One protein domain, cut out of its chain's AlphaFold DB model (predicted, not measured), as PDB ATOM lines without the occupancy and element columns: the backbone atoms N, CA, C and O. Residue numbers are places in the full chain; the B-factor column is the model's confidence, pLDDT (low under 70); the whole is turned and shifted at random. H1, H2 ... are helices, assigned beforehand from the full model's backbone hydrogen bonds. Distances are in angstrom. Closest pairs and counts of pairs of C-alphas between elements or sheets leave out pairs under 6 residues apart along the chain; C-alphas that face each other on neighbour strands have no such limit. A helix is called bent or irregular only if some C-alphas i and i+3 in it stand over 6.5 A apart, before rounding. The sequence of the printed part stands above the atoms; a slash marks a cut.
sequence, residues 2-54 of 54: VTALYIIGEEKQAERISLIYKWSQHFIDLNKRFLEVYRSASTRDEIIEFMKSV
ATOM      1  N   VAL A   2     122.818 105.953 134.922       96.75
ATOM      2  CA  VAL A   2     123.419 104.608 134.728       96.75
ATOM      3  C   VAL A   2     123.554 104.220 133.246       96.75
ATOM      4  O   VAL A   2     124.659 103.967 132.790       96.75
ATOM      5  N   THR A   3     122.467 104.275 132.469       97.12
ATOM      6  CA  THR A   3     122.473 103.969 131.023       97.12
ATOM      7  C   THR A   3     123.436 104.838 130.225       97.12
ATOM      8  O   THR A   3     124.220 104.321 129.444       97.12
ATOM      9  N   ALA A   4     123.389 106.157 130.427       97.50
ATOM     10  CA  ALA A   4     124.231 107.091 129.687       97.50
ATOM     11  C   ALA A   4     125.717 106.819 129.954       97.50
ATOM     12  O   ALA A   4     126.489 106.733 129.010       97.50
ATOM     13  N   LEU A   5     126.085 106.612 131.224       97.75
ATOM     14  CA  LEU A   5     127.448 106.260 131.623       97.75
ATOM     15  C   LEU A   5     127.888 104.929 131.012       97.75
ATOM     16  O   LEU A   5     128.995 104.836 130.502       97.75
ATOM     17  N   TYR A   6     127.011 103.926 131.003       97.38
ATOM     18  CA  TYR A   6     127.309 102.639 130.382       97.38
ATOM     19  C   TYR A   6     127.599 102.777 128.880       97.38
ATOM     20  O   TYR A   6     128.617 102.287 128.399       97.38
ATOM     21  N   ILE A   7     126.731 103.493 128.153       96.88
ATOM     22  CA  ILE A   7     126.838 103.690 126.699       96.88
ATOM     23  C   ILE A   7     128.133 104.419 126.327       96.88
ATOM     24  O   ILE A   7     128.784 104.037 125.364       96.88
ATOM     25  N   ILE A   8     128.552 105.422 127.103       96.31
ATOM     26  CA  ILE A   8     129.804 106.152 126.834       96.31
ATOM     27  C   ILE A   8     131.062 105.438 127.366       96.31
ATOM     28  O   ILE A   8     132.153 105.998 127.307       96.31
ATOM     29  N   GLY A   9     130.932 104.218 127.901       96.06
ATOM     30  CA  GLY A   9     132.054 103.400 128.372       96.06
ATOM     31  C   GLY A   9     132.475 103.618 129.832       96.06
ATOM     32  O   GLY A   9     133.413 102.973 130.296       96.06
ATOM     33  N   GLU A  10     131.759 104.446 130.589       97.62
ATOM     34  CA  GLU A  10     131.982 104.728 132.016       97.62
ATOM     35  C   GLU A  10     131.320 103.676 132.930       97.62
ATOM     36  O   GLU A  10     130.652 103.991 133.919       97.62
ATOM     37  N   GLU A  11     131.506 102.391 132.613       93.88
ATOM     38  CA  GLU A  11     130.837 101.256 133.272       93.88
ATOM     39  C   GLU A  11     131.073 101.229 134.790       93.88
ATOM     40  O   GLU A  11     130.130 101.086 135.562       93.88
ATOM     41  N   LYS A  12     132.298 101.519 135.248       95.25
ATOM     42  CA  LYS A  12     132.609 101.605 136.688       95.25
ATOM     43  C   LYS A  12     131.834 102.718 137.402       95.25
ATOM     44  O   LYS A  12     131.560 102.609 138.595       95.25
ATOM     45  N   GLN A  13     131.534 103.825 136.717       96.88
ATOM     46  CA  GLN A  13     130.698 104.887 137.286       96.88
ATOM     47  C   GLN A  13     129.230 104.466 137.296       96.88
ATOM     48  O   GLN A  13     128.536 104.704 138.284       96.88
ATOM     49  N   ALA A  14     128.774 103.809 136.227       96.44
ATOM     50  CA  ALA A  14     127.432 103.248 136.140       96.44
ATOM     51  C   ALA A  14     127.170 102.235 137.273       96.44
ATOM     52  O   ALA A  14     126.139 102.346 137.934       96.44
ATOM     53  N   GLU A  15     128.125 101.342 137.556       94.19
ATOM     54  CA  GLU A  15     128.094 100.393 138.679       94.19
ATOM     55  C   GLU A  15     128.068 101.099 140.039       94.19
ATOM     56  O   GLU A  15     127.259 100.778 140.900       94.19
ATOM     57  N   ARG A  16     128.911 102.115 140.262       96.44
ATOM     58  CA  ARG A  16     128.878 102.850 141.540       96.44
ATOM     59  C   ARG A  16     127.529 103.524 141.785       96.44
ATOM     60  O   ARG A  16     127.034 103.508 142.908       96.44
ATOM     61  N   ILE A  17     126.932 104.107 140.746       96.31
ATOM     62  CA  ILE A  17     125.619 104.755 140.844       96.31
ATOM     63  C   ILE A  17     124.495 103.718 140.983       96.31
ATOM     64  O   ILE A  17     123.517 103.985 141.683       96.31
ATOM     65  N   SER A  18     124.618 102.531 140.377       95.31
ATOM     66  CA  SER A  18     123.606 101.471 140.485       95.31
ATOM     67  C   SER A  18     123.483 100.887 141.895       95.31
ATOM     68  O   SER A  18     122.484 100.232 142.184       95.31
ATOM     69  N   LEU A  19     124.428 101.157 142.797       95.25
ATOM     70  CA  LEU A  19     124.353 100.731 144.198       95.25
ATOM     71  C   LEU A  19     123.403 101.584 145.057       95.25
ATOM     72  O   LEU A  19     123.041 101.161 146.152       95.25
ATOM     73  N   ILE A  20     122.977 102.764 144.583       96.31
ATOM     74  CA  ILE A  20     122.073 103.655 145.338       96.31
ATOM     75  C   ILE A  20     120.713 102.983 145.569       96.31
ATOM     76  O   ILE A  20     120.123 103.114 146.641       96.31
ATOM     77  N   TYR A  21     120.222 102.239 144.576       95.88
ATOM     78  CA  TYR A  21     118.961 101.517 144.667       95.88
ATOM     79  C   TYR A  21     119.172 100.021 144.446       95.88
ATOM     80  O   TYR A  21     119.838  99.594 143.511       95.88
ATOM     81  N   LYS A  22     118.523  99.187 145.263       92.88
ATOM     82  CA  LYS A  22     118.654  97.722 145.161       92.88
ATOM     83  C   LYS A  22     118.260  97.172 143.781       92.88
ATOM     84  O   LYS A  22     118.805  96.167 143.344       92.88
ATOM     85  N   TRP A  23     117.321  97.825 143.097       96.06
ATOM     86  CA  TRP A  23     116.824  97.394 141.788       96.06
ATOM     87  C   TRP A  23     117.707  97.845 140.617       96.06
ATOM     88  O   TRP A  23     117.594  97.280 139.531       96.06
ATOM     89  N   SER A  24     118.587  98.841 140.788       95.44
ATOM     90  CA  SER A  24     119.345  99.375 139.650       95.44
ATOM     91  C   SER A  24     120.433  98.434 139.147       95.44
ATOM     92  O   SER A  24     120.769  98.501 137.969       95.44
ATOM     93  N   GLN A  25     120.933  97.513 139.976       92.31
ATOM     94  CA  GLN A  25     121.798  96.444 139.476       92.31
ATOM     95  C   GLN A  25     121.025  95.504 138.541       92.31
ATOM     96  O   GLN A  25     121.464  95.234 137.428       92.31
ATOM     97  N   HIS A  26     119.809  95.119 138.940       95.69
ATOM     98  CA  HIS A  26     118.929  94.299 138.109       95.69
ATOM     99  C   HIS A  26     118.543  94.995 136.793       95.69
ATOM    100  O   HIS A  26     118.411  94.336 135.767       95.69
ATOM    101  N   PHE A  27     118.414  96.328 136.787       96.19
ATOM    102  CA  PHE A  27     118.224  97.104 135.556       96.19
ATOM    103  C   PHE A  27     119.373  96.898 134.554       96.19
ATOM    104  O   PHE A  27     119.102  96.723 133.364       96.19
ATOM    105  N   ILE A  28     120.630  96.907 135.016       95.00
ATOM    106  CA  ILE A  28     121.798  96.650 134.158       95.00
ATOM    107  C   ILE A  28     121.746  95.212 133.644       95.00
ATOM    108  O   ILE A  28     121.850  95.000 132.439       95.00
ATOM    109  N   ASP A  29     121.517  94.242 134.531       95.56
ATOM    110  CA  ASP A  29     121.504  92.819 134.174       95.56
ATOM    111  C   ASP A  29     120.421  92.500 133.132       95.56
ATOM    112  O   ASP A  29     120.698  91.858 132.118       95.56
ATOM    113  N   LEU A  30     119.202  93.011 133.338       97.50
ATOM    114  CA  LEU A  30     118.066  92.815 132.436       97.50
ATOM    115  C   LEU A  30     118.322  93.408 131.043       97.50
ATOM    116  O   LEU A  30     117.881  92.849 130.040       97.50
ATOM    117  N   ASN A  31     119.040  94.531 130.970       96.88
ATOM    118  CA  ASN A  31     119.284  95.259 129.725       96.88
ATOM    119  C   ASN A  31     120.674  95.015 129.133       96.88
ATOM    120  O   ASN A  31     121.008  95.642 128.128       96.88
ATOM    121  N   LYS A  32     121.481  94.115 129.710       96.19
ATOM    122  CA  LYS A  32     122.902  93.963 129.369       96.19
ATOM    123  C   LYS A  32     123.136  93.823 127.867       96.19
ATOM    124  O   LYS A  32     123.930  94.562 127.304       96.19
ATOM    125  N   ARG A  33     122.363  92.966 127.187       96.56
ATOM    126  CA  ARG A  33     122.449  92.798 125.724       96.56
ATOM    127  C   ARG A  33     122.257  94.118 124.964       96.56
ATOM    128  O   ARG A  33     123.016  94.393 124.044       96.56
ATOM    129  N   PHE A  34     121.256  94.917 125.327       97.25
ATOM    130  CA  PHE A  34     120.974  96.193 124.662       97.25
ATOM    131  C   PHE A  34     122.058  97.228 124.962       97.25
ATOM    132  O   PHE A  34     122.516  97.925 124.064       97.25
ATOM    133  N   LEU A  35     122.489  97.302 126.223       97.06
ATOM    134  CA  LEU A  35     123.518  98.234 126.675       97.06
ATOM    135  C   LEU A  35     124.866  97.992 125.987       97.06
ATOM    136  O   LEU A  35     125.515  98.956 125.595       97.06
ATOM    137  N   GLU A  36     125.252  96.730 125.786       97.31
ATOM    138  CA  GLU A  36     126.471  96.375 125.050       97.31
ATOM    139  C   GLU A  36     126.384  96.784 123.577       97.31
ATOM    140  O   GLU A  36     127.320  97.388 123.052       97.31
ATOM    141  N   VAL A  37     125.240  96.547 122.919       97.12
ATOM    142  CA  VAL A  37     125.033  96.986 121.530       97.12
ATOM    143  C   VAL A  37     125.157  98.505 121.430       97.12
ATOM    144  O   VAL A  37     125.933  98.999 120.614       97.12
ATOM    145  N   TYR A  38     124.478  99.252 122.304       97.44
ATOM    146  CA  TYR A  38     124.543 100.714 122.307       97.44
ATOM    147  C   TYR A  38     125.941 101.259 122.605       97.44
ATOM    148  O   TYR A  38     126.327 102.262 122.018       97.44
ATOM    149  N   ARG A  39     126.702 100.612 123.493       96.88
ATOM    150  CA  ARG A  39     128.087 100.991 123.807       96.88
ATOM    151  C   ARG A  39     129.040 100.728 122.640       96.88
ATOM    152  O   ARG A  39     129.996 101.471 122.455       96.88
ATOM    153  N   SER A  40     128.804  99.654 121.888       97.19
ATOM    154  CA  SER A  40     129.639  99.271 120.741       97.19
ATOM    155  C   SER A  40     129.321 100.037 119.454       97.19
ATOM    156  O   SER A  40     130.134 100.031 118.530       97.19
ATOM    157  N   ALA A  41     128.157 100.689 119.388       96.94
ATOM    158  CA  ALA A  41     127.726 101.432 118.216       96.94
ATOM    159  C   ALA A  41     128.648 102.630 117.953       96.94
ATOM    160  O   ALA A  41     128.919 103.444 118.838       96.94
ATOM    161  N   SER A  42     129.108 102.758 116.711       94.69
ATOM    162  CA  SER A  42     129.967 103.867 116.278       94.69
ATOM    163  C   SER A  42     129.156 105.086 115.853       94.69
ATOM    164  O   SER A  42     129.657 106.213 115.849       94.69
ATOM    165  N   THR A  43     127.891 104.871 115.493       96.44
ATOM    166  CA  THR A  43     127.004 105.913 114.988       96.44
ATOM    167  C   THR A  43     125.635 105.860 115.649       96.44
ATOM    168  O   THR A  43     125.170 104.836 116.149       96.44
ATOM    169  N   ARG A  44     124.942 107.000 115.617       96.31
ATOM    170  CA  ARG A  44     123.539 107.076 116.031       96.31
ATOM    171  C   ARG A  44     122.646 106.176 115.172       96.31
ATOM    172  O   ARG A  44     121.677 105.634 115.693       96.31
ATOM    173  N   ASP A  45     122.937 106.046 113.881       97.94
ATOM    174  CA  ASP A  45     122.075 105.310 112.956       97.94
ATOM    175  C   ASP A  45     122.070 103.808 113.266       97.94
ATOM    176  O   ASP A  45     120.993 103.217 113.301       97.94
ATOM    177  N   GLU A  46     123.219 103.232 113.637       97.38
ATOM    178  CA  GLU A  46     123.324 101.847 114.136       97.38
ATOM    179  C   GLU A  46     122.418 101.597 115.353       97.38
ATOM    180  O   GLU A  46     121.724 100.582 115.430       97.38
ATOM    181  N   ILE A  47     122.371 102.551 116.293       96.44
ATOM    182  CA  ILE A  47     121.495 102.473 117.473       96.44
ATOM    183  C   ILE A  47     120.025 102.440 117.042       96.44
ATOM    184  O   ILE A  47     119.250 101.612 117.524       96.44
ATOM    185  N   ILE A  48     119.633 103.337 116.133       97.69
ATOM    186  CA  ILE A  48     118.246 103.454 115.666       97.69
ATOM    187  C   ILE A  48     117.819 102.226 114.856       97.69
ATOM    188  O   ILE A  48     116.676 101.788 114.981       97.69
ATOM    189  N   GLU A  49     118.703 101.673 114.028       97.62
ATOM    190  CA  GLU A  49     118.435 100.449 113.274       97.62
ATOM    191  C   GLU A  49     118.224  99.259 114.211       97.62
ATOM    192  O   GLU A  49     117.203  98.576 114.110       97.62
ATOM    193  N   PHE A  50     119.117  99.072 115.189       96.69
ATOM    194  CA  PHE A  50     118.965  98.019 116.188       96.69
ATOM    195  C   PHE A  50     117.636  98.144 116.938       96.69
ATOM    196  O   PHE A  50     116.890  97.171 116.998       96.69
ATOM    197  N   MET A  51     117.282  99.341 117.421       95.75
ATOM    198  CA  MET A  51     116.015  99.587 118.125       95.75
ATOM    199  C   MET A  51     114.766  99.230 117.308       95.75
ATOM    200  O   MET A  51     113.751  98.876 117.895       95.75
ATOM    201  N   LYS A  52     114.812  99.336 115.975       97.19
ATOM    202  CA  LYS A  52     113.685  98.972 115.096       97.19
ATOM    203  C   LYS A  52     113.557  97.465 114.869       97.19
ATOM    204  O   LYS A  52     112.517  97.017 114.397       97.19
ATOM    205  N   SER A  53     114.620  96.710 115.138       93.00
ATOM    206  CA  SER A  53     114.699  95.267 114.887       93.00
ATOM    207  C   SER A  53     114.278  94.393 116.073       93.00
ATOM    208  O   SER A  53     114.317  93.166 115.958       93.00
ATOM    209  N   VAL A  54     113.908  95.005 117.205       85.56
ATOM    210  CA  VAL A  54     113.555  94.324 118.463       85.56
ATOM    211  C   VAL A  54     112.113  94.576 118.861       85.56
ATOM    212  O   VAL A  54     111.605  95.682 118.574       85.56
TER     213      VAL A  54
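This is residues 2 to 54 of the 54 residues of the protein "DUF367 domain-containing protein" of Thermoplasmatales archaeon (UniProt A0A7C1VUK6). What does the model look like at first sight? It is a flat set of short helices built on one long helix, H3, which bends sharply into two arms, H3a and H3b, with a helical hairpin of H1 and H2 beside it: H1 packs on H3b, and H2 meets H3a only at a corner. H4 folds back next to H3b at one end of the longest axis, touching no helix. What is it made of, and how large is it? The printed part has 53 residues with four named helices, in the order H1, H2, H3, H4, and no named strand, and its class is all helix. It is only just compact, close to loose, with a radius of gyration of the C-alphas of 11.6 A, and the C-alphas span 32 by 20 by 11 A.

Where is the longest helix? H3 covers residues 22 to 40 and was assigned as one helix by its hydrogen bonds, but it is bent: C-alphas 30 and 33 are 8.0 A apart. Its arm H3a, residues 22 to 30, is 13.7 A long from C-alpha 22 at (118.654, 97.722, 145.161), and is itself irregular, with C-alphas 22 and 25 6.6 A apart. Its arm H3b, residues 33 to 40, is 10.9 A long, and residues 31 and 32 belong to neither arm. Which helices come before H3? H1 covers residues 2 to 7, 8.8 A from first to last C-alpha, and begins at C-alpha 2, (123.419, 104.608, 134.728). H2 covers residues 11 to 18 and is 10.2 A long. Which helix follows H3? H4 covers residues 44 to 52, is 12.8 A long and ends at C-alpha 52, (113.685, 98.972, 115.096).

How do the arms of H3 stand to each other? H3a and H3b are about perpendicular, at 76 degrees. They are close but not clearly touching, and their closest C-alphas, those of Ile 28 and Leu 35, are 7.8 A apart. How do H1 and H2 stand to these arms? H1 touches H3b at a steep tilt of 51 degrees, the same way, and the closest C-alphas, those of Ile 7 and Arg 39, are 4.1 A apart. H1 and H2 touch as a helical hairpin, at a shallow tilt of 14 degrees, opposite ways, with the C-alphas of Val 2 and Ala 14 closest at 4.5 A. H2 and H3a touch only at the corner by their link, and only just, with 3 pairs of C-alphas within 8 A, the closest being those of Ser 18 and Ser 24, 4.8 A apart. Where is H4? H4 and H3b are close but not clearly touching, at a shallow tilt of 17 degrees, opposite ways, and their closest C-alphas, those of Tyr 38 and Ile 47, are 6.0 A apart. H4 is apart from H1, H2 and H3a. How do the helix backbones look? In H1, H2, H3b and H4 every O i to N i+4 pair is within hydrogen-bond range, while in H3a 4 of 5 are.

How far does the whole reach? The two C-alphas farthest apart are those of Lys 22 and Asp 45, at 33.3 A. Is there a cut or a long link? The printed part has no cut from residue 2 to residue 54, the chain's last residue, and the links H1 to H2, H2 to H3 and H3 to H4 are tight, with 3 residues each. Where is the model's confidence low? No printed residue is under 70, and the mean pLDDT of the printed part is 96.1.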